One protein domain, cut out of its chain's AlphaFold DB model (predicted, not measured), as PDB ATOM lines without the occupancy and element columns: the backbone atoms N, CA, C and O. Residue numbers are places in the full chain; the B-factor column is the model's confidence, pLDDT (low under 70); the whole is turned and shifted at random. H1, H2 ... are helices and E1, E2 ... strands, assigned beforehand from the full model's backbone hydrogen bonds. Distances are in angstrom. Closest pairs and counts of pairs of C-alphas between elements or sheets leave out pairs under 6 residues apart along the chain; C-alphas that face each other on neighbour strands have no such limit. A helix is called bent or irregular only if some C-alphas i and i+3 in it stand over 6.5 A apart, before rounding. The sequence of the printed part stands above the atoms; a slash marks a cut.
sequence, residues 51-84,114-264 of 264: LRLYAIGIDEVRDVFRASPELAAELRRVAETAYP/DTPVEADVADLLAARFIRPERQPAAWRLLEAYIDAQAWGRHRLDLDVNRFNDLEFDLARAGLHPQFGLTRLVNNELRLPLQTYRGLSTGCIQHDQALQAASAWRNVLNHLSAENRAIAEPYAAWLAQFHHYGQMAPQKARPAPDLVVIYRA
ATOM      1  N   LEU A  51      46.704  97.414 -15.338       95.56
ATOM      2  CA  LEU A  51      46.284  96.302 -14.497       95.56
ATOM      3  C   LEU A  51      45.543  95.283 -15.354       95.56
ATOM      4  O   LEU A  51      44.435  95.541 -15.822       95.56
ATOM      5  N   ARG A  52      46.141  94.110 -15.546       97.44
ATOM      6  CA  ARG A  52      45.524  92.983 -16.247       97.44
ATOM      7  C   ARG A  52      45.028  91.957 -15.254       97.44
ATOM      8  O   ARG A  52      45.740  91.602 -14.315       97.44
ATOM      9  N   LEU A  53      43.805  91.496 -15.473       98.12
ATOM     10  CA  LEU A  53      43.089  90.601 -14.580       98.12
ATOM     11  C   LEU A  53      42.596  89.388 -15.361       98.12
ATOM     12  O   LEU A  53      42.046  89.528 -16.455       98.12
ATOM     13  N   TYR A  54      42.766  88.212 -14.775       98.56
ATOM     14  CA  TYR A  54      42.455  86.930 -15.388       98.56
ATOM     15  C   TYR A  54      41.675  86.063 -14.408       98.56
ATOM     16  O   TYR A  54      42.051  85.941 -13.243       98.56
ATOM     17  N   ALA A  55      40.602  85.448 -14.893       98.44
ATOM     18  CA  ALA A  55      39.926  84.361 -14.205       98.44
ATOM     19  C   ALA A  55      40.570  83.046 -14.661       98.44
ATOM     20  O   ALA A  55      40.316  82.590 -15.775       98.44
ATOM     21  N   ILE A  56      41.443  82.467 -13.838       98.06
ATOM     22  CA  ILE A  56      42.197  81.238 -14.133       98.06
ATOM     23  C   ILE A  56      42.605  80.579 -12.814       98.06
ATOM     24  O   ILE A  56      42.907  81.284 -11.853       98.06
ATOM     25  N   GLY A  57      42.599  79.248 -12.726       96.50
ATOM     26  CA  GLY A  57      43.101  78.570 -11.530       96.50
ATOM     27  C   GLY A  57      44.594  78.843 -11.361       96.50
ATOM     28  O   GLY A  57      45.359  78.693 -12.315       96.50
ATOM     29  N   ILE A  58      45.040  79.237 -10.164       95.12
ATOM     30  CA  ILE A  58      46.467  79.524  -9.941       95.12
ATOM     31  C   ILE A  58      47.344  78.296 -10.193       95.12
ATOM     32  O   ILE A  58      48.486  78.428 -10.633       95.12
ATOM     33  N   ASP A  59      46.804  77.104  -9.959       93.69
ATOM     34  CA  ASP A  59      47.513  75.856 -10.210       93.69
ATOM     35  C   ASP A  59      47.682  75.602 -11.716       93.69
ATOM     36  O   ASP A  59      48.766  75.214 -12.133       93.69
ATOM     37  N   GLU A  60      46.724  76.013 -12.562       94.25
ATOM     38  CA  GLU A  60      46.880  75.967 -14.030       94.25
ATOM     39  C   GLU A  60      48.045  76.847 -14.516       94.25
ATOM     40  O   GLU A  60      48.681  76.559 -15.529       94.25
ATOM     41  N   VAL A  61      48.333  77.939 -13.796       95.50
ATOM     42  CA  VAL A  61      49.479  78.820 -14.069       95.50
ATOM     43  C   VAL A  61      50.778  78.213 -13.539       95.50
ATOM     44  O   VAL A  61      51.826  78.335 -14.174       95.50
ATOM     45  N   ARG A  62      50.736  77.567 -12.369       94.06
ATOM     46  CA  ARG A  62      51.904  76.925 -11.748       94.06
ATOM     47  C   ARG A  62      52.367  75.698 -12.519       94.06
ATOM     48  O   ARG A  62      53.575  75.504 -12.630       94.06
ATOM     49  N   ASP A  63      51.442  74.937 -13.089       92.81
ATOM     50  CA  ASP A  63      51.739  73.707 -13.823       92.81
ATOM     51  C   ASP A  63      52.570  73.956 -15.089       92.81
ATOM     52  O   ASP A  63      53.253  73.055 -15.567       92.81
ATOM     53  N   VAL A  64      52.602  75.193 -15.603       92.69
ATOM     54  CA  VAL A  64      53.486  75.591 -16.716       92.69
ATOM     55  C   VAL A  64      54.960  75.340 -16.381       92.69
ATOM     56  O   VAL A  64      55.772  75.029 -17.257       92.69
ATOM     57  N   PHE A  65      55.327  75.453 -15.108       91.88
ATOM     58  CA  PHE A  65      56.686  75.239 -14.642       91.88
ATOM     59  C   PHE A  65      56.889  73.761 -14.313       91.88
ATOM     60  O   PHE A  65      56.304  73.246 -13.366       91.88
ATOM     61  N   ARG A  66      57.781  73.089 -15.050       87.81
ATOM     62  CA  ARG A  66      57.919  71.617 -15.063       87.81
ATOM     63  C   ARG A  66      56.674  70.916 -15.617       87.81
ATOM     64  O   ARG A  66      56.289  69.855 -15.131       87.81
ATOM     65  N   ALA A  67      56.095  71.522 -16.649       86.38
ATOM     66  CA  ALA A  67      54.913  71.046 -17.350       86.38
ATOM     67  C   ALA A  67      55.031  69.605 -17.865       86.38
ATOM     68  O   ALA A  67      56.110  69.143 -18.258       86.38
ATOM     69  N   SER A  68      53.880  68.933 -17.947       90.12
ATOM     70  CA  SER A  68      53.745  67.689 -18.704       90.12
ATOM     71  C   SER A  68      54.052  67.916 -20.196       90.12
ATOM     72  O   SER A  68      54.016  69.059 -20.669       90.12
ATOM     73  N   PRO A  69      54.342  66.859 -20.977       92.88
ATOM     74  CA  PRO A  69      54.578  66.988 -22.415       92.88
ATOM     75  C   PRO A  69      53.440  67.696 -23.164       92.88
ATOM     76  O   PRO A  69      53.700  68.497 -24.062       92.88
ATOM     77  N   GLU A  70      52.194  67.442 -22.768       91.88
ATOM     78  CA  GLU A  70      50.990  68.022 -23.367       91.88
ATOM     79  C   GLU A  70      50.922  69.529 -23.104       91.88
ATOM     80  O   GLU A  70      50.769  70.323 -24.032       91.88
ATOM     81  N   LEU A  71      51.122  69.939 -21.849       91.19
ATOM     82  CA  LEU A  71      51.126  71.347 -21.465       91.19
ATOM     83  C   LEU A  71      52.329  72.100 -22.061       91.19
ATOM     84  O   LEU A  71      52.215  73.253 -22.482       91.19
ATOM     85  N   ALA A  72      53.477  71.432 -22.183       94.38
ATOM     86  CA  ALA A  72      54.643  71.978 -22.863       94.38
ATOM     87  C   ALA A  72      54.395  72.212 -24.362       94.38
ATOM     88  O   ALA A  72      54.869  73.205 -24.916       94.38
ATOM     89  N   ALA A  73      53.676  71.309 -25.034       95.25
ATOM     90  CA  ALA A  73      53.273  71.496 -26.426       95.25
ATOM     91  C   ALA A  73      52.299  72.675 -26.569       95.25
ATOM     92  O   ALA A  73      52.458  73.496 -27.473       95.25
ATOM     93  N   GLU A  74      51.353  72.808 -25.641       94.50
ATOM     94  CA  GLU A  74      50.392  73.910 -25.639       94.50
ATOM     95  C   GLU A  74      51.067  75.273 -25.429       94.50
ATOM     96  O   GLU A  74      50.799  76.210 -26.184       94.50
ATOM     97  N   LEU A  75      52.005  75.394 -24.479       94.50
ATOM     98  CA  LEU A  75      52.765  76.634 -24.300       94.50
ATOM     99  C   LEU A  75      53.542  77.011 -25.568       94.50
ATOM    100  O   LEU A  75      53.537  78.180 -25.950       94.50
ATOM    101  N   ARG A  76      54.194  76.046 -26.231       95.19
ATOM    102  CA  ARG A  76      54.908  76.305 -27.493       95.19
ATOM    103  C   ARG A  76      53.962  76.807 -28.577       95.19
ATOM    104  O   ARG A  76      54.248  77.825 -29.196       95.19
ATOM    105  N   ARG A  77      52.800  76.169 -28.736       95.62
ATOM    106  CA  ARG A  77      51.768  76.595 -29.690       95.62
ATOM    107  C   ARG A  77      51.304  78.031 -29.423       95.62
ATOM    108  O   ARG A  77      51.172  78.829 -30.354       95.62
ATOM    109  N   VAL A  78      51.068  78.381 -28.157       95.88
ATOM    110  CA  VAL A  78      50.711  79.751 -27.758       95.88
ATOM    111  C   VAL A  78      51.855  80.724 -28.051       95.88
ATOM    112  O   VAL A  78      51.612  81.790 -28.615       95.88
ATOM    113  N   ALA A  79      53.095  80.354 -27.726       93.94
ATOM    114  CA  ALA A  79      54.276  81.176 -27.970       93.94
ATOM    115  C   ALA A  79      54.487  81.452 -29.465       93.94
ATOM    116  O   ALA A  79      54.682  82.603 -29.840       93.94
ATOM    117  N   GLU A  80      54.380  80.434 -30.320       92.81
ATOM    118  CA  GLU A  80      54.475  80.568 -31.778       92.81
ATOM    119  C   GLU A  80      53.380  81.476 -32.345       92.81
ATOM    120  O   GLU A  80      53.641  82.292 -33.229       92.81
ATOM    121  N   THR A  81      52.160  81.370 -31.812       93.25
ATOM    122  CA  THR A  81      51.023  82.197 -32.238       93.25
ATOM    123  C   THR A  81      51.205  83.660 -31.824       93.25
ATOM    124  O   THR A  81      50.966  84.568 -32.620       93.25
ATOM    125  N   ALA A  82      51.622  83.906 -30.579       91.56
ATOM    126  CA  ALA A  82      51.765  85.251 -30.023       91.56
ATOM    127  C   ALA A  82      53.056  85.957 -30.473       91.56
ATOM    128  O   ALA A  82      53.091  87.183 -30.602       91.56
ATOM    129  N   TYR A  83      54.118  85.188 -30.716       90.00
ATOM    130  CA  TYR A  83      55.460  85.668 -31.036       90.00
ATOM    131  C   TYR A  83      56.033  84.892 -32.229       90.00
ATOM    132  O   TYR A  83      57.022  84.168 -32.080       90.00
ATOM    133  N   PRO A  84      55.443  85.045 -33.428       83.44
ATOM    134  CA  PRO A  84      55.920  84.341 -34.605       83.44
ATOM    135  C   PRO A  84      57.391  84.700 -34.882       83.44
ATOM    136  O   PRO A  84      57.773  85.875 -34.762       83.44
ATOM    137  N   ASP A 114      63.000  92.324 -25.116       73.69
ATOM    138  CA  ASP A 114      61.650  92.045 -24.618       73.69
ATOM    139  C   ASP A 114      60.832  91.100 -25.511       73.69
ATOM    140  O   ASP A 114      59.675  90.802 -25.205       73.69
ATOM    141  N   THR A 115      61.364  90.683 -26.662       85.50
ATOM    142  CA  THR A 115      60.698  89.714 -27.536       85.50
ATOM    143  C   THR A 115      61.069  88.300 -27.083       85.50
ATOM    144  O   THR A 115      62.264  87.976 -27.040       85.50
ATOM    145  N   PRO A 116      60.072  87.462 -26.747       90.56
ATOM    146  CA  PRO A 116      60.306  86.061 -26.444       90.56
ATOM    147  C   PRO A 116      60.964  85.294 -27.586       90.56
ATOM    148  O   PRO A 116      60.712  85.567 -28.759       90.56
ATOM    149  N   VAL A 117      61.800  84.325 -27.228       89.81
ATOM    150  CA  VAL A 117      62.421  83.356 -28.136       89.81
ATOM    151  C   VAL A 117      62.253  81.940 -27.591       89.81
ATOM    152  O   VAL A 117      61.966  81.754 -26.410       89.81
ATOM    153  N   GLU A 118      62.512  80.931 -28.425       90.31
ATOM    154  CA  GLU A 118      62.382  79.514 -28.042       90.31
ATOM    155  C   GLU A 118      63.206  79.145 -26.798       90.31
ATOM    156  O   GLU A 118      62.777  78.345 -25.970       90.31
ATOM    157  N   ALA A 119      64.372  79.773 -26.612       90.62
ATOM    158  CA  ALA A 119      65.178  79.558 -25.413       90.62
ATOM    159  C   ALA A 119      64.441  79.974 -24.125       90.62
ATOM    160  O   ALA A 119      64.552  79.275 -23.123       90.62
ATOM    161  N   ASP A 120      63.648  81.055 -24.151       93.50
ATOM    162  CA  ASP A 120      62.865  81.459 -22.978       93.50
ATOM    163  C   ASP A 120      61.725  80.468 -22.704       93.50
ATOM    164  O   ASP A 120      61.429  80.194 -21.545       93.50
ATOM    165  N   VAL A 121      61.106  79.904 -23.752       94.62
ATOM    166  CA  VAL A 121      60.068  78.866 -23.619       94.62
ATOM    167  C   VAL A 121      60.658  77.627 -22.950       94.62
ATOM    168  O   VAL A 121      60.106  77.124 -21.971       94.62
ATOM    169  N   ALA A 122      61.814  77.165 -23.430       93.94
ATOM    170  CA  ALA A 122      62.522  76.032 -22.847       93.94
ATOM    171  C   ALA A 122      62.922  76.287 -21.383       93.94
ATOM    172  O   ALA A 122      62.765  75.398 -20.541       93.94
ATOM    173  N   ASP A 123      63.407  77.490 -21.063       94.88
ATOM    174  CA  ASP A 123      63.790  77.853 -19.698       94.88
ATOM    175  C   ASP A 123      62.577  77.956 -18.757       94.88
ATOM    176  O   ASP A 123      62.659  77.476 -17.621       94.88
ATOM    177  N   LEU A 124      61.444  78.493 -19.229       94.75
ATOM    178  CA  LEU A 124      60.189  78.557 -18.470       94.75
ATOM    179  C   LEU A 124      59.670  77.147 -18.146       94.75
ATOM    180  O   LEU A 124      59.440  76.826 -16.979       94.75
ATOM    181  N   LEU A 125      59.567  76.281 -19.161       95.44
ATOM    182  CA  LEU A 125      59.094  74.899 -19.017       95.44
ATOM    183  C   LEU A 125      59.985  74.077 -18.089       95.44
ATOM    184  O   LEU A 125      59.492  73.293 -17.283       95.44
ATOM    185  N   ALA A 126      61.301  74.265 -18.164       93.69
ATOM    186  CA  ALA A 126      62.249  73.569 -17.301       93.69
ATOM    187  C   ALA A 126      62.347  74.175 -15.886       93.69
ATOM    188  O   ALA A 126      63.107  73.659 -15.061       93.69
ATOM    189  N   ALA A 127      61.613  75.259 -15.599       93.88
ATOM    190  CA  ALA A 127      61.720  76.046 -14.370       93.88
ATOM    191  C   ALA A 127      63.177  76.434 -14.050       93.88
ATOM    192  O   ALA A 127      63.641  76.326 -12.910       93.88
ATOM    193  N   ARG A 128      63.929  76.819 -15.086       93.81
ATOM    194  CA  ARG A 128      65.329  77.232 -14.968       93.81
ATOM    195  C   ARG A 128      65.430  78.663 -14.468       93.81
ATOM    196  O   ARG A 128      64.491  79.451 -14.535       93.81
ATOM    197  N   PHE A 129      66.616  79.012 -13.980       92.56
ATOM    198  CA  PHE A 129      66.922  80.394 -13.650       92.56
ATOM    199  C   PHE A 129      66.896  81.264 -14.914       92.56
ATOM    200  O   PHE A 129      67.712  81.079 -15.816       92.56
ATOM    201  N   ILE A 130      65.989  82.240 -14.940       93.06
ATOM    202  CA  ILE A 130      65.878  83.229 -16.015       93.06
ATOM    203  C   ILE A 130      66.645  84.487 -15.612       93.06
ATOM    204  O   ILE A 130      66.434  85.059 -14.539       93.06
ATOM    205  N   ARG A 131      67.550  84.927 -16.487       91.44
ATOM    206  CA  ARG A 131      68.378  86.119 -16.259       91.44
ATOM    207  C   ARG A 131      67.515  87.386 -16.150       91.44
ATOM    208  O   ARG A 131      66.513  87.472 -16.863       91.44
ATOM    209  N   PRO A 132      67.894  88.383 -15.323       90.44
ATOM    210  CA  PRO A 132      67.108  89.604 -15.119       90.44
ATOM    211  C   PRO A 132      66.673  90.301 -16.416       90.44
ATOM    212  O   PRO A 132      65.536  90.751 -16.524       90.44
ATOM    213  N   GLU A 133      67.538  90.321 -17.429       89.19
ATOM    214  CA  GLU A 133      67.305  90.980 -18.720       89.19
ATOM    215  C   GLU A 133      66.296  90.225 -19.602       89.19
ATOM    216  O   GLU A 133      65.771  90.788 -20.558       89.19
ATOM    217  N   ARG A 134      66.024  88.949 -19.295       91.94
ATOM    218  CA  ARG A 134      65.027  88.108 -19.981       91.94
ATOM    219  C   ARG A 134      63.720  87.970 -19.204       91.94
ATOM    220  O   ARG A 134      62.759  87.439 -19.752       91.94
ATOM    221  N   GLN A 135      63.641  88.488 -17.974       92.38
ATOM    222  CA  GLN A 135      62.409  88.444 -17.180       92.38
ATOM    223  C   GLN A 135      61.207  89.070 -17.915       92.38
ATOM    224  O   GLN A 135      60.158  88.428 -17.945       92.38
ATOM    225  N   PRO A 136      61.316  90.242 -18.582       92.31
ATOM    226  CA  PRO A 136      60.186  90.800 -19.333       92.31
ATOM    227  C   PRO A 136      59.672  89.874 -20.443       92.31
ATOM    228  O   PRO A 136      58.461  89.743 -20.619       92.31
ATOM    229  N   ALA A 137      60.571  89.200 -21.166       93.06
ATOM    230  CA  ALA A 137      60.211  88.243 -22.210       93.06
ATOM    231  C   ALA A 137      59.542  86.985 -21.624       93.06
ATOM    232  O   ALA A 137      58.489  86.564 -22.099       93.06
ATOM    233  N   ALA A 138      60.088  86.431 -20.540       95.12
ATOM    234  CA  ALA A 138      59.506  85.275 -19.860       95.12
ATOM    235  C   ALA A 138      58.107  85.565 -19.285       95.12
ATOM    236  O   ALA A 138      57.190  84.760 -19.443       95.12
ATOM    237  N   TRP A 139      57.903  86.744 -18.688       95.50
ATOM    238  CA  TRP A 139      56.582  87.173 -18.216       95.50
ATOM    239  C   TRP A 139      55.581  87.373 -19.350       95.50
ATOM    240  O   TRP A 139      54.410  87.054 -19.177       95.50
ATOM    241  N   ARG A 140      56.022  87.870 -20.512       94.94
ATOM    242  CA  ARG A 140      55.179  87.974 -21.711       94.94
ATOM    243  C   ARG A 140      54.721  86.601 -22.214       94.94
ATOM    244  O   ARG A 140      53.554  86.459 -22.553       94.94
ATOM    245  N   LEU A 141      55.597  85.590 -22.202       95.69
ATOM    246  CA  LEU A 141      55.219  84.208 -22.537       95.69
ATOM    247  C   LEU A 141      54.178  83.647 -21.575       95.69
ATOM    248  O   LEU A 141      53.145  83.146 -22.014       95.69
ATOM    249  N   LEU A 142      54.445  83.750 -20.272       96.69
ATOM    250  CA  LEU A 142      53.523  83.258 -19.255       96.69
ATOM    251  C   LEU A 142      52.164  83.954 -19.367       96.69
ATOM    252  O   LEU A 142      51.125  83.313 -19.283       96.69
ATOM    253  N   GLU A 143      52.163  85.262 -19.583       96.25
ATOM    254  CA  GLU A 143      50.937  86.031 -19.740       96.25
ATOM    255  C   GLU A 143      50.171  85.685 -21.019       96.25
ATOM    256  O   GLU A 143      48.951  85.603 -20.970       96.25
ATOM    257  N   ALA A 144      50.856  85.447 -22.141       96.50
ATOM    258  CA  ALA A 144      50.208  84.971 -23.363       96.50
ATOM    259  C   ALA A 144      49.528  83.612 -23.137       96.50
ATOM    260  O   ALA A 144      48.411  83.392 -23.601       96.50
ATOM    261  N   TYR A 145      50.171  82.722 -22.375       96.94
ATOM    262  CA  TYR A 145      49.568  81.461 -21.951       96.94
ATOM    263  C   TYR A 145      48.352  81.676 -21.044       96.94
ATOM    264  O   TYR A 145      47.287  81.125 -21.314       96.94
ATOM    265  N   ILE A 146      48.472  82.519 -20.013       97.44
ATOM    266  CA  ILE A 146      47.356  82.857 -19.121       97.44
ATOM    267  C   ILE A 146      46.178  83.425 -19.922       97.44
ATOM    268  O   ILE A 146      45.048  82.993 -19.725       97.44
ATOM    269  N   ASP A 147      46.429  84.354 -20.844       96.94
ATOM    270  CA  ASP A 147      45.398  84.976 -21.678       96.94
ATOM    271  C   ASP A 147      44.683  83.954 -22.573       96.94
ATOM    272  O   ASP A 147      43.463  84.017 -22.718       96.94
ATOM    273  N   ALA A 148      45.418  82.979 -23.113       96.19
ATOM    274  CA  ALA A 148      44.856  81.910 -23.934       96.19
ATOM    275  C   ALA A 148      43.997  80.914 -23.131       96.19
ATOM    276  O   ALA A 148      43.032  80.374 -23.671       96.19
ATOM    277  N   GLN A 149      44.339  80.664 -21.862       95.88
ATOM    278  CA  GLN A 149      43.662  79.666 -21.023       95.88
ATOM    279  C   GLN A 149      42.592  80.252 -20.090       95.88
ATOM    280  O   GLN A 149      41.771  79.503 -19.544       95.88
ATOM    281  N   ALA A 150      42.585  81.566 -19.872       97.50
ATOM    282  CA  ALA A 150      41.678  82.212 -18.933       97.50
ATOM    283  C   ALA A 150      40.202  82.006 -19.308       97.50
ATOM    284  O   ALA A 150      39.801  82.054 -20.470       97.50
ATOM    285  N   TRP A 151      39.362  81.839 -18.289       97.31
ATOM    286  CA  TRP A 151      37.903  81.822 -18.414       97.31
ATOM    287  C   TRP A 151      37.345  83.181 -18.840       97.31
ATOM    288  O   TRP A 151      36.324  83.267 -19.518       97.31
ATOM    289  N   GLY A 152      38.028  84.245 -18.426       97.25
ATOM    290  CA  GLY A 152      37.698  85.622 -18.736       97.25
ATOM    291  C   GLY A 152      38.857  86.544 -18.390       97.25
ATOM    292  O   GLY A 152      39.700  86.221 -17.551       97.25
ATOM    293  N   ARG A 153      38.878  87.709 -19.032       97.81
ATOM    294  CA  ARG A 153      39.921  88.721 -18.871       97.81
ATOM    295  C   ARG A 153      39.327  90.110 -18.727       97.81
ATOM    296  O   ARG A 153      38.296  90.410 -19.329       97.81
ATOM    297  N   HIS A 154      40.009  90.955 -17.970       97.88
ATOM    298  CA  HIS A 154      39.692  92.370 -17.855       97.88
ATOM    299  C   HIS A 154      40.973  93.195 -17.773       97.88
ATOM    300  O   HIS A 154      42.029  92.692 -17.383       97.88
ATOM    301  N   ARG A 155      40.885  94.468 -18.149       96.19
ATOM    302  CA  ARG A 155      42.002  95.401 -18.071       96.19
ATOM    303  C   ARG A 155      41.514  96.741 -17.549       96.19
ATOM    304  O   ARG A 155      40.493  97.230 -18.018       96.19
ATOM    305  N   LEU A 156      42.295  97.333 -16.654       95.00
ATOM    306  CA  LEU A 156      42.188  98.738 -16.288       95.00
ATOM    307  C   LEU A 156      43.474  99.462 -16.697       95.00
ATOM    308  O   LEU A 156      44.569  99.044 -16.314       95.00
ATOM    309  N   ASP A 157      43.340 100.541 -17.461       92.56
ATOM    310  CA  ASP A 157      44.450 101.452 -17.735       92.56
ATOM    311  C   ASP A 157      44.615 102.365 -16.510       92.56
ATOM    312  O   ASP A 157      43.850 103.305 -16.292       92.56
ATOM    313  N   LEU A 158      45.572 102.013 -15.653       90.69
ATOM    314  CA  LEU A 158      45.828 102.646 -14.364       90.69
ATOM    315  C   LEU A 158      47.315 102.957 -14.252       90.69
ATOM    316  O   LEU A 158      48.107 102.146 -13.757       90.69
ATOM    317  N   ASP A 159      47.692 104.162 -14.669       89.12
ATOM    318  CA  ASP A 159      48.958 104.713 -14.208       89.12
ATOM    319  C   ASP A 159      48.961 104.852 -12.679       89.12
ATOM    320  O   ASP A 159      47.951 104.686 -11.990       89.12
ATOM    321  N   VAL A 160      50.131 105.154 -12.138       87.12
ATOM    322  CA  VAL A 160      50.337 105.327 -10.701       87.12
ATOM    323  C   VAL A 160      49.344 106.303 -10.056       87.12
ATOM    324  O   VAL A 160      48.896 106.065  -8.934       87.12
ATOM    325  N   ASN A 161      49.025 107.414 -10.723       91.06
ATOM    326  CA  ASN A 161      48.153 108.435 -10.150       91.06
ATOM    327  C   ASN A 161      46.710 107.931 -10.147       91.06
ATOM    328  O   ASN A 161      46.083 107.902  -9.094       91.06
ATOM    329  N   ARG A 162      46.232 107.414 -11.285       92.88
ATOM    330  CA  ARG A 162      44.891 106.829 -11.412       92.88
ATOM    331  C   ARG A 162      44.682 105.638 -10.484       92.88
ATOM    332  O   ARG A 162      43.589 105.479  -9.950       92.88
ATOM    333  N   PHE A 163      45.715 104.826 -10.261       94.06
ATOM    334  CA  PHE A 163      45.682 103.735  -9.291       94.06
ATOM    335  C   PHE A 163      45.424 104.261  -7.873       94.06
ATOM    336  O   PHE A 163      44.521 103.775  -7.194       94.06
ATOM    337  N   ASN A 164      46.193 105.264  -7.435       94.44
ATOM    338  CA  ASN A 164      46.061 105.842  -6.096       94.44
ATOM    339  C   ASN A 164      44.735 106.594  -5.917       94.44
ATOM    340  O   ASN A 164      44.104 106.460  -4.870       94.44
ATOM    341  N   ASP A 165      44.300 107.340  -6.933       96.31
ATOM    342  CA  ASP A 165      43.033 108.074  -6.917       96.31
ATOM    343  C   ASP A 165      41.842 107.115  -6.787       96.31
ATOM    344  O   ASP A 165      40.939 107.342  -5.976       96.31
ATOM    345  N   LEU A 166      41.855 106.013  -7.546       96.81
ATOM    346  CA  LEU A 166      40.825 104.982  -7.470       96.81
ATOM    347  C   LEU A 166      40.858 104.251  -6.120       96.81
ATOM    348  O   LEU A 166      39.814 104.099  -5.492       96.81
ATOM    349  N   GLU A 167      42.036 103.839  -5.639       96.75
ATOM    350  CA  GLU A 167      42.192 103.183  -4.331       96.75
ATOM    351  C   GLU A 167      41.674 104.064  -3.184       96.75
ATOM    352  O   GLU A 167      40.962 103.587  -2.297       96.75
ATOM    353  N   PHE A 168      41.996 105.360  -3.211       97.62
ATOM    354  CA  PHE A 168      41.531 106.310  -2.209       97.62
ATOM    355  C   PHE A 168      40.005 106.450  -2.226       97.62
ATOM    356  O   PHE A 168      39.370 106.413  -1.170       97.62
ATOM    357  N   ASP A 169      39.400 106.576  -3.408       98.25
ATOM    358  CA  ASP A 169      37.949 106.722  -3.538       98.25
ATOM    359  C   ASP A 169      37.204 105.446  -3.114       98.25
ATOM    360  O   ASP A 169      36.174 105.525  -2.442       98.25
ATOM    361  N   LEU A 170      37.762 104.265  -3.406       98.12
ATOM    362  CA  LEU A 170      37.247 102.978  -2.923       98.12
ATOM    363  C   LEU A 170      37.295 102.888  -1.394       98.12
ATOM    364  O   LEU A 170      36.306 102.495  -0.770       98.12
ATOM    365  N   ALA A 171      38.411 103.282  -0.778       97.88
ATOM    366  CA  ALA A 171      38.540 103.313   0.676       97.88
ATOM    367  C   ALA A 171      37.546 104.302   1.309       97.88
ATOM    368  O   ALA A 171      36.871 103.965   2.283       97.88
ATOM    369  N   ARG A 172      37.390 105.496   0.720       98.25
ATOM    370  CA  ARG A 172      36.408 106.511   1.139       98.25
ATOM    371  C   ARG A 172      34.970 105.997   1.035       98.25
ATOM    372  O   ARG A 172      34.154 106.292   1.903       98.25
ATOM    373  N   ALA A 173      34.669 105.222  -0.002       98.06
ATOM    374  CA  ALA A 173      33.377 104.573  -0.207       98.06
ATOM    375  C   ALA A 173      33.132 103.364   0.720       98.06
ATOM    376  O   ALA A 173      32.055 102.770   0.674       98.06
ATOM    377  N   GLY A 174      34.101 103.008   1.572       97.81
ATOM    378  CA  GLY A 174      33.974 101.949   2.573       97.81
ATOM    379  C   GLY A 174      34.395 100.561   2.092       97.81
ATOM    380  O   GLY A 174      34.043  99.569   2.733       97.81
ATOM    381  N   LEU A 175      35.140 100.450   0.984       98.25
ATOM    382  CA  LEU A 175      35.669  99.160   0.545       98.25
ATOM    383  C   LEU A 175      36.670  98.631   1.578       98.25
ATOM    384  O   LEU A 175      37.625  99.311   1.957       98.25
ATOM    385  N   HIS A 176      36.480  97.386   2.015       96.94
ATOM    386  CA  HIS A 176      37.415  96.761   2.942       96.94
ATOM    387  C   HIS A 176      38.805  96.608   2.283       96.94
ATOM    388  O   HIS A 176      38.878  96.055   1.180       96.94
ATOM    389  N   PRO A 177      39.920  96.977   2.953       93.88
ATOM    390  CA  PRO A 177      41.263  96.978   2.354       93.88
ATOM    391  C   PRO A 177      41.712  95.636   1.763       93.88
ATOM    392  O   PRO A 177      42.551  95.591   0.868       93.88
ATOM    393  N   GLN A 178      41.148  94.523   2.241       94.81
ATOM    394  CA  GLN A 178      41.444  93.191   1.702       94.81
ATOM    395  C   GLN A 178      41.022  93.002   0.234       94.81
ATOM    396  O   GLN A 178      41.554  92.118  -0.429       94.81
ATOM    397  N   PHE A 179      40.088  93.824  -0.254       96.00
ATOM    398  CA  PHE A 179      39.593  93.826  -1.633       96.00
ATOM    399  C   PHE A 179      40.059  95.053  -2.432       96.00
ATOM    400  O   PHE A 179      39.616  95.236  -3.565       96.00
ATOM    401  N   GLY A 180      40.923  95.888  -1.841       95.12
ATOM    402  CA  GLY A 180      41.530  97.044  -2.500       95.12
ATOM    403  C   GLY A 180      42.596  96.644  -3.519       95.12
ATOM    404  O   GLY A 180      43.172  95.549  -3.461       95.12
ATOM    405  N   LEU A 181      42.891  97.556  -4.441       95.06
ATOM    406  CA  LEU A 181      43.848  97.361  -5.525       95.06
ATOM    407  C   LEU A 181      45.258  97.135  -4.984       95.06
ATOM    408  O   LEU A 181      45.975  96.263  -5.476       95.06
ATOM    409  N   THR A 182      45.647  97.859  -3.929       93.81
ATOM    410  CA  THR A 182      46.975  97.708  -3.317       93.81
ATOM    411  C   THR A 182      47.167  96.292  -2.797       93.81
ATOM    412  O   THR A 182      48.212  95.681  -3.015       93.81
ATOM    413  N   ARG A 183      46.161  95.737  -2.114       93.81
ATOM    414  CA  ARG A 183      46.234  94.360  -1.618       93.81
ATOM    415  C   ARG A 183      46.300  93.367  -2.770       93.81
ATOM    416  O   ARG A 183      47.072  92.414  -2.689       93.81
ATOM    417  N   LEU A 184      45.518  93.610  -3.819       93.25
ATOM    418  CA  LEU A 184      45.435  92.749  -4.987       93.25
ATOM    419  C   LEU A 184      46.799  92.600  -5.672       93.25
ATOM    420  O   LEU A 184      47.250  91.477  -5.855       93.25
ATOM    421  N   VAL A 185      47.507  93.697  -5.957       93.69
ATOM    422  CA  VAL A 185      48.806  93.658  -6.667       93.69
ATOM    423  C   VAL A 185      50.000  93.246  -5.800       93.69
ATOM    424  O   VAL A 185      51.093  93.054  -6.326       93.69
ATOM    425  N   ASN A 186      49.810  93.111  -4.483       90.19
ATOM    426  CA  ASN A 186      50.856  92.716  -3.531       90.19
ATOM    427  C   ASN A 186      50.682  91.283  -2.993       90.19
ATOM    428  O   ASN A 186      51.397  90.884  -2.069       90.19
ATOM    429  N   ASN A 187      49.742  90.499  -3.531       90.88
ATOM    430  CA  ASN A 187      49.561  89.098  -3.146       90.88
ATOM    431  C   ASN A 187      50.229  88.149  -4.152       90.88
ATOM    432  O   ASN A 187      49.547  87.507  -4.945       90.88
ATOM    433  N   GLU A 188      51.564  88.100  -4.137       88.56
ATOM    434  CA  GLU A 188      52.385  87.426  -5.156       88.56
ATOM    435  C   GLU A 188      51.903  86.015  -5.543       88.56
ATOM    436  O   GLU A 188      51.538  85.201  -4.693       88.56
ATOM    437  N   LEU A 189      52.018  85.687  -6.837       91.56
ATOM    438  CA  LEU A 189      51.618  84.386  -7.403       91.56
ATOM    439  C   LEU A 189      52.432  83.192  -6.867       91.56
ATOM    440  O   LEU A 189      51.985  82.043  -6.946       91.56
ATOM    441  N   ARG A 190      53.620  83.461  -6.299       89.69
ATOM    442  CA  ARG A 190      54.590  82.459  -5.813       89.69
ATOM    443  C   ARG A 190      54.998  81.463  -6.903       89.69
ATOM    444  O   ARG A 190      55.019  80.256  -6.680       89.69
ATOM    445  N   LEU A 191      55.310  81.984  -8.084       92.75
ATOM    446  CA  LEU A 191      55.819  81.208  -9.214       92.75
ATOM    447  C   LEU A 191      57.350  81.118  -9.154       92.75
ATOM    448  O   LEU A 191      57.987  82.031  -8.620       92.75
ATOM    449  N   PRO A 192      57.979  80.098  -9.765       92.88
ATOM    450  CA  PRO A 192      59.425  80.066  -9.985       92.88
ATOM    451  C   PRO A 192      59.845  81.004 -11.141       92.88
ATOM    452  O   PRO A 192      60.709  80.677 -11.948       92.88
ATOM    453  N   LEU A 193      59.235  82.191 -11.200       93.44
ATOM    454  CA  LEU A 193      59.517  83.275 -12.130       93.44
ATOM    455  C   LEU A 193      59.574  84.578 -11.330       93.44
ATOM    456  O   LEU A 193      58.598  84.975 -10.695       93.44
ATOM    457  N   GLN A 194      60.738  85.224 -11.316       92.12
ATOM    458  CA  GLN A 194      60.957  86.413 -10.496       92.12
ATOM    459  C   GLN A 194      60.285  87.631 -11.128       92.12
ATOM    460  O   GLN A 194      60.380  87.850 -12.335       92.12
ATOM    461  N   THR A 195      59.634  88.462 -10.316       91.44
ATOM    462  CA  THR A 195      59.181  89.782 -10.770       91.44
ATOM    463  C   THR A 195      60.375  90.700 -11.049       91.44
ATOM    464  O   THR A 195      61.484  90.503 -10.544       91.44
ATOM    465  N   TYR A 196      60.153  91.724 -11.869       90.25
ATOM    466  CA  TYR A 196      61.143  92.750 -12.192       90.25
ATOM    467  C   TYR A 196      60.602  94.143 -11.852       90.25
ATOM    468  O   TYR A 196      59.430  94.311 -11.517       90.25
ATOM    469  N   ARG A 197      61.465  95.166 -11.892       87.88
ATOM    470  CA  ARG A 197      61.071  96.548 -11.572       87.88
ATOM    471  C   ARG A 197      59.902  96.986 -12.465       87.88
ATOM    472  O   ARG A 197      60.015  96.917 -13.681       87.88
ATOM    473  N   GLY A 198      58.831  97.480 -11.846       88.38
ATOM    474  CA  GLY A 198      57.616  97.911 -12.543       88.38
ATOM    475  C   GLY A 198      56.580  96.801 -12.738       88.38
ATOM    476  O   GLY A 198      55.469  97.112 -13.133       88.38
ATOM    477  N   LEU A 199      56.892  95.539 -12.416       92.69
ATOM    478  CA  LEU A 199      55.935  94.432 -12.443       92.69
ATOM    479  C   LEU A 199      55.520  94.035 -11.022       92.69
ATOM    480  O   LEU A 199      56.364  93.663 -10.206       92.69
ATOM    481  N   SER A 200      54.218  94.048 -10.754       94.06
ATOM    482  CA  SER A 200      53.621  93.499  -9.531       94.06
ATOM    483  C   SER A 200      52.596  92.427  -9.889       94.06
ATOM    484  O   SER A 200      52.017  92.461 -10.975       94.06
ATOM    485  N   THR A 201      52.389  91.449  -9.007       96.00
ATOM    486  CA  THR A 201      51.487  90.326  -9.291       96.00
ATOM    487  C   THR A 201      50.654  89.946  -8.082       96.00
ATOM    488  O   THR A 201      51.071  90.119  -6.937       96.00
ATOM    489  N   GLY A 202      49.471  89.416  -8.364       96.38
ATOM    490  CA  GLY A 202      48.426  89.178  -7.389       96.38
ATOM    491  C   GLY A 202      47.653  87.907  -7.667       96.38
ATOM    492  O   GLY A 202      47.292  87.665  -8.811       96.38
ATOM    493  N   CYS A 203      47.335  87.123  -6.645       96.75
ATOM    494  CA  CYS A 203      46.313  86.088  -6.729       96.75
ATOM    495  C   CYS A 203      45.372  86.197  -5.535       96.75
ATOM    496  O   CYS A 203      45.839  86.318  -4.406       96.75
ATOM    497  N   ILE A 204      44.063  86.121  -5.745       96.88
ATOM    498  CA  ILE A 204      43.115  85.794  -4.674       96.88
ATOM    499  C   ILE A 204      42.299  84.575  -5.084       96.88
ATOM    500  O   ILE A 204      42.009  84.389  -6.264       96.88
ATOM    501  N   GLN A 205      41.959  83.746  -4.101       97.12
ATOM    502  CA  GLN A 205      41.277  82.478  -4.350       97.12
ATOM    503  C   GLN A 205      39.838  82.694  -4.829       97.12
ATOM    504  O   GLN A 205      39.249  83.740  -4.541       97.12
ATOM    505  N   HIS A 206      39.255  81.699  -5.496       97.56
ATOM    506  CA  HIS A 206      37.882  81.746  -6.014       97.56
ATOM    507  C   HIS A 206      36.856  82.335  -5.024       97.56
ATOM    508  O   HIS A 206      36.192  83.327  -5.327       97.56
ATOM    509  N   ASP A 207      36.785  81.806  -3.798       97.31
ATOM    510  CA  ASP A 207      35.842  82.279  -2.773       97.31
ATOM    511  C   ASP A 207      36.080  83.743  -2.379       97.31
ATOM    512  O   ASP A 207      35.142  84.489  -2.086       97.31
ATOM    513  N   GLN A 208      37.340  84.181  -2.388       97.12
ATOM    514  CA  GLN A 208      37.696  85.573  -2.125       97.12
ATOM    515  C   GLN A 208      37.305  86.474  -3.297       97.12
ATOM    516  O   GLN A 208      36.879  87.602  -3.061       97.12
ATOM    517  N   ALA A 209      37.399  85.990  -4.538       97.75
ATOM    518  CA  ALA A 209      36.935  86.717  -5.717       97.75
ATOM    519  C   ALA A 209      35.408  86.911  -5.702       97.75
ATOM    520  O   ALA A 209      34.928  88.004  -6.004       97.75
ATOM    521  N   LEU A 210      34.637  85.910  -5.254       98.00
ATOM    522  CA  LEU A 210      33.183  86.037  -5.059       98.00
ATOM    523  C   LEU A 210      32.827  87.084  -3.989       98.00
ATOM    524  O   LEU A 210      31.916  87.902  -4.172       98.00
ATOM    525  N   GLN A 211      33.569  87.099  -2.880       98.12
ATOM    526  CA  GLN A 211      33.410  88.121  -1.843       98.12
ATOM    527  C   GLN A 211      33.804  89.512  -2.355       98.12
ATOM    528  O   GLN A 211      33.084  90.480  -2.098       98.12
ATOM    529  N   ALA A 212      34.891  89.614  -3.127       97.62
ATOM    530  CA  ALA A 212      35.318  90.858  -3.758       97.62
ATOM    531  C   ALA A 212      34.240  91.401  -4.703       97.62
ATOM    532  O   ALA A 212      33.914  92.582  -4.621       97.62
ATOM    533  N   ALA A 213      33.616  90.550  -5.526       97.56
ATOM    534  CA  ALA A 213      32.527  90.951  -6.419       97.56
ATOM    535  C   ALA A 213      31.368  91.610  -5.650       97.56
ATOM    536  O   ALA A 213      30.859  92.663  -6.040       97.56
ATOM    537  N   SER A 214      30.992  91.022  -4.510       97.19
ATOM    538  CA  SER A 214      29.951  91.573  -3.637       97.19
ATOM    539  C   SER A 214      30.376  92.895  -2.992       97.19
ATOM    540  O   SER A 214      29.599  93.850  -2.990       97.19
ATOM    541  N   ALA A 215      31.605  92.970  -2.475       97.88
ATOM    542  CA  ALA A 215      32.136  94.164  -1.825       97.88
ATOM    543  C   ALA A 215      32.242  95.354  -2.792       97.88
ATOM    544  O   ALA A 215      31.790  96.449  -2.465       97.88
ATOM    545  N   TRP A 216      32.763  95.126  -4.000       97.81
ATOM    546  CA  TRP A 216      32.882  96.148  -5.039       97.81
ATOM    547  C   TRP A 216      31.518  96.679  -5.472       97.81
ATOM    548  O   TRP A 216      31.314  97.889  -5.498       97.81
ATOM    549  N   ARG A 217      30.545  95.792  -5.720       97.12
ATOM    550  CA  ARG A 217      29.176  96.194  -6.080       97.12
ATOM    551  C   ARG A 217      28.541  97.121  -5.039       97.12
ATOM    552  O   ARG A 217      27.862  98.073  -5.412       97.12
ATOM    553  N   ASN A 218      28.771  96.866  -3.751       97.50
ATOM    554  CA  ASN A 218      28.162  97.638  -2.665       97.50
ATOM    555  C   ASN A 218      28.699  99.076  -2.564       97.50
ATOM    556  O   ASN A 218      28.009  99.949  -2.035       97.50
ATOM    557  N   VAL A 219      29.905  99.341  -3.075       98.00
ATOM    558  CA  VAL A 219      30.539 100.665  -2.979       98.00
ATOM    559  C   VAL A 219      30.357 101.528  -4.232       98.00
ATOM    560  O   VAL A 219      30.524 102.740  -4.136       98.00
ATOM    561  N   LEU A 220      29.945 100.958  -5.377       97.56
ATOM    562  CA  LEU A 220      29.879 101.662  -6.675       97.56
ATOM    563  C   LEU A 220      29.093 102.980  -6.642       97.56
ATOM    564  O   LEU A 220      29.508 103.962  -7.253       97.56
ATOM    565  N   ASN A 221      27.966 103.019  -5.926       97.25
ATOM    566  CA  ASN A 221      27.111 104.210  -5.854       97.25
ATOM    567  C   ASN A 221      27.692 105.341  -4.994       97.25
ATOM    568  O   ASN A 221      27.168 106.450  -5.021       97.25
ATOM    569  N   HIS A 222      28.758 105.072  -4.242       97.75
ATOM    570  CA  HIS A 222      29.422 106.046  -3.380       97.75
ATOM    571  C   HIS A 222      30.710 106.606  -4.004       97.75
ATOM    572  O   HIS A 222      31.321 107.503  -3.419       97.75
ATOM    573  N   LEU A 223      31.122 106.093  -5.168       98.06
ATOM    574  CA  LEU A 223      32.294 106.559  -5.910       98.06
ATOM    575  C   LEU A 223      32.002 107.857  -6.664       98.06
ATOM    576  O   LEU A 223      30.859 108.148  -7.028       98.06
ATOM    577  N   SER A 224      33.053 108.625  -6.946       97.88
ATOM    578  CA  SER A 224      32.972 109.710  -7.925       97.88
ATOM    579  C   SER A 224      32.580 109.171  -9.307       97.88
ATOM    580  O   SER A 224      32.858 108.018  -9.636       97.88
ATOM    581  N   ALA A 225      31.947 110.001 -10.143       97.06
ATOM    582  CA  ALA A 225      31.498 109.579 -11.473       97.06
ATOM    583  C   ALA A 225      32.649 109.039 -12.345       97.06
ATOM    584  O   ALA A 225      32.481 108.042 -13.045       97.06
ATOM    585  N   GLU A 226      33.827 109.660 -12.253       95.38
ATOM    586  CA  GLU A 226      35.023 109.244 -12.988       95.38
ATOM    587  C   GLU A 226      35.522 107.863 -12.534       95.38
ATOM    588  O   GLU A 226      35.719 106.970 -13.357       95.38
ATOM    589  N   ASN A 227      35.673 107.642 -11.225       96.88
ATOM    590  CA  ASN A 227      36.132 106.350 -10.712       96.88
ATOM    591  C   ASN A 227      35.075 105.258 -10.850       96.88
ATOM    592  O   ASN A 227      35.422 104.104 -11.092       96.88
ATOM    593  N   ARG A 228      33.790 105.608 -10.761       97.56
ATOM    594  CA  ARG A 228      32.695 104.681 -11.042       97.56
ATOM    595  C   ARG A 228      32.767 104.157 -12.474       97.56
ATOM    596  O   ARG A 228      32.616 102.955 -12.660       97.56
ATOM    597  N   ALA A 229      33.053 105.013 -13.457       96.25
ATOM    598  CA  ALA A 229      33.175 104.596 -14.855       96.25
ATOM    599  C   ALA A 229      34.269 103.529 -15.073       96.25
ATOM    600  O   ALA A 229      34.151 102.705 -15.976       96.25
ATOM    601  N   ILE A 230      35.301 103.511 -14.222       95.00
ATOM    602  CA  ILE A 230      36.378 102.507 -14.232       95.00
ATOM    603  C   ILE A 230      35.999 101.274 -13.396       95.00
ATOM    604  O   ILE A 230      36.217 100.136 -13.812       95.00
ATOM    605  N   ALA A 231      35.427 101.484 -12.209       97.00
ATOM    606  CA  ALA A 231      35.112 100.430 -11.247       97.00
ATOM    607  C   ALA A 231      33.916  99.560 -11.664       97.00
ATOM    608  O   ALA A 231      33.877  98.375 -11.342       97.00
ATOM    609  N   GLU A 232      32.935 100.131 -12.361       97.88
ATOM    610  CA  GLU A 232      31.700  99.448 -12.741       97.88
ATOM    611  C   GLU A 232      31.940  98.296 -13.740       97.88
ATOM    612  O   GLU A 232      31.502  97.179 -13.446       97.88
ATOM    613  N   PRO A 233      32.712  98.472 -14.837       97.75
ATOM    614  CA  PRO A 233      33.112  97.360 -15.702       97.75
ATOM    615  C   PRO A 233      33.874  96.256 -14.960       97.75
ATOM    616  O   PRO A 233      33.631  95.071 -15.197       97.75
ATOM    617  N   TYR A 234      34.761  96.627 -14.032       97.38
ATOM    618  CA  TYR A 234      35.507  95.658 -13.236       97.38
ATOM    619  C   TYR A 234      34.599  94.870 -12.286       97.38
ATOM    620  O   TYR A 234      34.682  93.643 -12.236       97.38
ATOM    621  N   ALA A 235      33.685  95.538 -11.581       97.75
ATOM    622  CA  ALA A 235      32.713  94.886 -10.707       97.75
ATOM    623  C   ALA A 235      31.764  93.959 -11.491       97.75
ATOM    624  O   ALA A 235      31.458  92.855 -11.035       97.75
ATOM    625  N   ALA A 236      31.338  94.371 -12.689       97.94
ATOM    626  CA  ALA A 236      30.527  93.547 -13.583       97.94
ATOM    627  C   ALA A 236      31.284  92.301 -14.071       97.94
ATOM    628  O   ALA A 236      30.706  91.214 -14.146       97.94
ATOM    629  N   TRP A 237      32.581  92.437 -14.361       98.38
ATOM    630  CA  TRP A 237      33.443  91.309 -14.706       98.38
ATOM    631  C   TRP A 237      33.684  90.375 -13.512       98.38
ATOM    632  O   TRP A 237      33.550  89.162 -13.655       98.38
ATOM    633  N   LEU A 238      33.947  90.911 -12.315       97.94
ATOM    634  CA  LEU A 238      34.074  90.116 -11.088       97.94
ATOM    635  C   LEU A 238      32.822  89.277 -10.809       97.94
ATOM    636  O   LEU A 238      32.931  88.135 -10.369       97.94
ATOM    637  N   ALA A 239      31.628  89.802 -11.100       97.56
ATOM    638  CA  ALA A 239      30.382  89.057 -10.933       97.56
ATOM    639  C   ALA A 239      30.315  87.779 -11.799       97.56
ATOM    640  O   ALA A 239      29.591  86.845 -11.450       97.56
ATOM    641  N   GLN A 240      31.101  87.690 -12.882       98.00
ATOM    642  CA  GLN A 240      31.176  86.499 -13.735       98.00
ATOM    643  C   GLN A 240      31.885  85.315 -13.063       98.00
ATOM    644  O   GLN A 240      31.698  84.181 -13.504       98.00
ATOM    645  N   PHE A 241      32.635  85.523 -11.970       97.94
ATOM    646  CA  PHE A 241      33.299  84.429 -11.244       97.94
ATOM    647  C   PHE A 241      32.322  83.350 -10.782       97.94
ATOM    648  O   PHE A 241      32.648  82.167 -10.847       97.94
ATOM    649  N   HIS A 242      31.103  83.738 -10.403       96.62
ATOM    650  CA  HIS A 242      30.053  82.784 -10.062       96.62
ATOM    651  C   HIS A 242      29.734  81.847 -11.239       96.62
ATOM    652  O   HIS A 242      29.641  80.636 -11.066       96.62
ATOM    653  N   HIS A 243      29.619  82.395 -12.452       96.50
ATOM    654  CA  HIS A 243      29.358  81.602 -13.650       96.50
ATOM    655  C   HIS A 243      30.540  80.693 -14.001       96.50
ATOM    656  O   HIS A 243      30.347  79.509 -14.272       96.50
ATOM    657  N   TYR A 244      31.772  81.204 -13.932       96.38
ATOM    658  CA  TYR A 244      32.949  80.387 -14.218       96.38
ATOM    659  C   TYR A 244      33.088  79.205 -13.248       96.38
ATOM    660  O   TYR A 244      33.383  78.091 -13.679       96.38
ATOM    661  N   GLY A 245      32.804  79.416 -11.957       95.75
ATOM    662  CA  GLY A 245      32.797  78.349 -10.952       95.75
ATOM    663  C   GLY A 245      31.777  77.244 -11.253       95.75
ATOM    664  O   GLY A 245      32.081  76.066 -11.089       95.75
ATOM    665  N   GLN A 246      30.599  77.594 -11.782       95.62
ATOM    666  CA  GLN A 246      29.584  76.612 -12.193       95.62
ATOM    667  C   GLN A 246      30.005  75.784 -13.416       95.62
ATOM    668  O   GLN A 246      29.633  74.616 -13.534       95.62
ATOM    669  N   MET A 247      30.776  76.377 -14.330       95.56
ATOM    670  CA  MET A 247      31.266  75.695 -15.531       95.56
ATOM    671  C   MET A 247      32.494  74.813 -15.271       95.56
ATOM    672  O   MET A 247      32.734  73.876 -16.034       95.56
ATOM    673  N   ALA A 248      33.276  75.101 -14.228       94.69
ATOM    674  CA  ALA A 248      34.544  74.428 -13.940       94.69
ATOM    675  C   ALA A 248      34.432  72.885 -13.883       94.69
ATOM    676  O   ALA A 248      35.157  72.225 -14.639       94.69
ATOM    677  N   PRO A 249      33.467  72.282 -13.151       93.81
ATOM    678  CA  PRO A 249      33.294  70.827 -13.138       93.81
ATOM    679  C   PRO A 249      32.945  70.243 -14.512       93.81
ATOM    680  O   PRO A 249      33.423  69.170 -14.867       93.81
ATOM    681  N   GLN A 250      32.147  70.960 -15.313       93.88
ATOM    682  CA  GLN A 250      31.704  70.503 -16.638       93.88
ATOM    683  C   GLN A 250      32.859  70.439 -17.643       93.88
ATOM    684  O   GLN A 250      32.826  69.642 -18.575       93.88
ATOM    685  N   LYS A 251      33.881  71.280 -17.455       92.44
ATOM    686  CA  LYS A 251      35.093  71.297 -18.283       92.44
ATOM    687  C   LYS A 251      36.268  70.544 -17.657       92.44
ATOM    688  O   LYS A 251      37.362  70.629 -18.202       92.44
ATOM    689  N   ALA A 252      36.058  69.846 -16.536       93.19
ATOM    690  CA  ALA A 252      37.113  69.171 -15.775       93.19
ATOM    691  C   ALA A 252      38.322  70.084 -15.474       93.19
ATOM    692  O   ALA A 252      39.473  69.660 -15.533       93.19
ATOM    693  N   ARG A 253      38.048  71.356 -15.170       93.56
ATOM    694  CA  ARG A 253      39.047  72.379 -14.842       93.56
ATOM    695  C   ARG A 253      38.848  72.856 -13.402       93.56
ATOM    696  O   ARG A 253      37.725  72.771 -12.895       93.56
ATOM    697  N   PRO A 254      39.891  73.363 -12.728       93.44
ATOM    698  CA  PRO A 254      39.730  73.970 -11.412       93.44
ATOM    699  C   PRO A 254      38.832  75.212 -11.483       93.44
ATOM    700  O   PRO A 254      38.710  75.862 -12.527       93.44
ATOM    701  N   ALA A 255      38.202  75.552 -10.356       95.81
ATOM    702  CA  ALA A 255      37.510  76.828 -10.227       95.81
ATOM    703  C   ALA A 255      38.524  77.974 -10.406       95.81
ATOM    704  O   ALA A 255      39.639  77.876  -9.890       95.81
ATOM    705  N   PRO A 256      38.181  79.048 -11.137       97.50
ATOM    706  CA  PRO A 256      39.150  80.097 -11.399       97.50
ATOM    707  C   PRO A 256      39.410  80.949 -10.170       97.50
ATOM    708  O   PRO A 256      38.478  81.433  -9.521       97.50
ATOM    709  N   ASP A 257      40.685  81.222  -9.950       98.00
ATOM    710  CA  ASP A 257      41.157  82.279  -9.077       98.00
ATOM    711  C   ASP A 257      41.241  83.596  -9.851       98.00
ATOM    712  O   ASP A 257      41.201  83.636 -11.085       98.00
ATOM    713  N   LEU A 258      41.347  84.703  -9.119       98.31
ATOM    714  CA  LEU A 258      41.647  85.996  -9.718       98.31
ATOM    715  C   LEU A 258      43.160  86.184  -9.725       98.31
ATOM    716  O   LEU A 258      43.754  86.451  -8.682       98.31
ATOM    717  N   VAL A 259      43.759  86.071 -10.906       98.19
ATOM    718  CA  VAL A 259      45.175  86.349 -11.160       98.19
ATOM    719  C   VAL A 259      45.326  87.750 -11.734       98.19
ATOM    720  O   VAL A 259      44.564  88.172 -12.602       98.19
ATOM    721  N   VAL A 260      46.324  88.480 -11.247       97.12
ATOM    722  CA  VAL A 260      46.546  89.888 -11.558       97.12
ATOM    723  C   VAL A 260      48.001  90.137 -11.897       97.12
ATOM    724  O   VAL A 260      48.908  89.678 -11.200       97.12
ATOM    725  N   ILE A 261      48.209  90.903 -12.961       96.56
ATOM    726  CA  ILE A 261      49.512  91.370 -13.418       96.56
ATOM    727  C   ILE A 261      49.414  92.885 -13.592       96.56
ATOM    728  O   ILE A 261      48.639  93.369 -14.414       96.56
ATOM    729  N   TYR A 262      50.189  93.633 -12.811       95.44
ATOM    730  CA  TYR A 262      50.248  95.089 -12.871       95.44
ATOM    731  C   TYR A 262      51.594  95.549 -13.419       95.44
ATOM    732  O   TYR A 262      52.639  95.131 -12.914       95.44
ATOM    733  N   ARG A 263      51.563  96.416 -14.432       92.12
ATOM    734  CA  ARG A 263      52.741  97.089 -14.990       92.12
ATOM    735  C   ARG A 263      52.615  98.585 -14.745       92.12
ATOM    736  O   ARG A 263      51.652  99.172 -15.219       92.12
ATOM    737  N   ALA A 264      53.550  99.158 -13.993       83.12
ATOM    738  CA  ALA A 264      53.606 100.583 -13.655       83.12
ATOM    739  C   ALA A 264      54.569 101.361 -14.558       83.12
ATOM    740  O   ALA A 264      55.562 100.750 -15.023       83.12
TER     741      ALA A 264
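AT A GLANCE: This is residues 51 to 84 and 114 to 264 of the 264 residues of an uncharacterized protein of Micropruina glycogenica (UniProt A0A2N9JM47). A small, twisted sheet of four strands stands in the middle, with a helical hairpin, H7 and H8, on one face and, beyond the other, a cluster of three crossed helices, H2, H3 and H4. H4 only grazes the sheet, while H6 covers its edge strand E3 on the hairpin's face. The printed part has 185 residues with nine named helices and four named strands, in the order E1 H1 H2 H3 H4 E2 H5 H6 E3 H7 H8 H9 E4. The sheet's order is E2 E1 E4 E3, all antiparallel; the class is mixed, helices and strands. The whole is compact, with a radius of gyration of the C-alphas of 17.0 A and spans of 49 by 39 by 26 A.

HOW THE PARTS SIT: E1, residues 51 to 56, is antiparallel to E4, residues 257 to 263; N 52 and O 261, 2.8 A apart, are within hydrogen-bond range. E1's other neighbour is edge strand E2, residues 152 to 157, antiparallel, with N 53 and O 154 at 2.9 A. Edge strand E3, residues 199 to 204, is antiparallel to E4, with N 260 and O 202 at 2.7 A. H1, residues 58 to 62, only grazes the sheet with residues 58 to 61. H2, residues 69 to 82, touches residues 141 to 148 of H4, residues 132 to 149, about perpendicular at 79 degrees; the closest C-alphas, of Val 78 and Tyr 145, are 6.2 A apart. H3, residues 118 to 125, touches residues 134 to 141 of H4, closest at the C-alphas of Asp 120 and Ala 138, 6.0 A. H5, residues 160 to 172, only just touches H6, residues 181 to 185, with 3 pairs of C-alphas within 8 A, closest at Glu 167 and Leu 181, 6.2 A. H6 is over E3 at a height over the sheet of 7.7 A. H7, residues 206 to 222, stands up from the sheet at 77 degrees. It forms a hairpin with H8, residues 225 to 238, at a shallow tilt of 25 degrees, opposite ways; the C-alphas of Ala 213 and Leu 238 are closest, 5.0 A. With the sheet these two make two layers, helices on one face. H9, residues 241 to 247, touches residues 206 to 210 of H7, closest at the C-alphas of Leu 210 and Phe 241, 6.4 A. Every O i to N i+4 pair is within hydrogen-bond range in H1, H2, H3, H5, H6 and H9, against 12 of 14 in H4, 10 of 13 in H7 and 7 of 10 in H8.

IN THESE COORDINATES: E1 begins at C-alpha 51 (46.284, 96.302, -14.497), and E4, 19.7 A long, ends at C-alpha 263 (52.741, 97.089, -14.990). H4 is 26.1 A long, H7 25.9 A, H2 20.0 A and H8 19.6 A. H4 and H7 are irregular: C-alphas 133 and 136 are 7.1 A apart, and C-alphas 218 and 221 are 7.4 A apart.

THE WHOLE: The two C-alphas farthest apart, of Pro 69 and His 222, are 50.2 A apart. Residues 85 to 113 are not printed, and C-alphas 84 and 114 are 13.9 A apart across this cut. Of the links printed whole, H6 to E3 is long, with 13 residues. The mean pLDDT of the printed part is 94.6, and no printed residue is under 70.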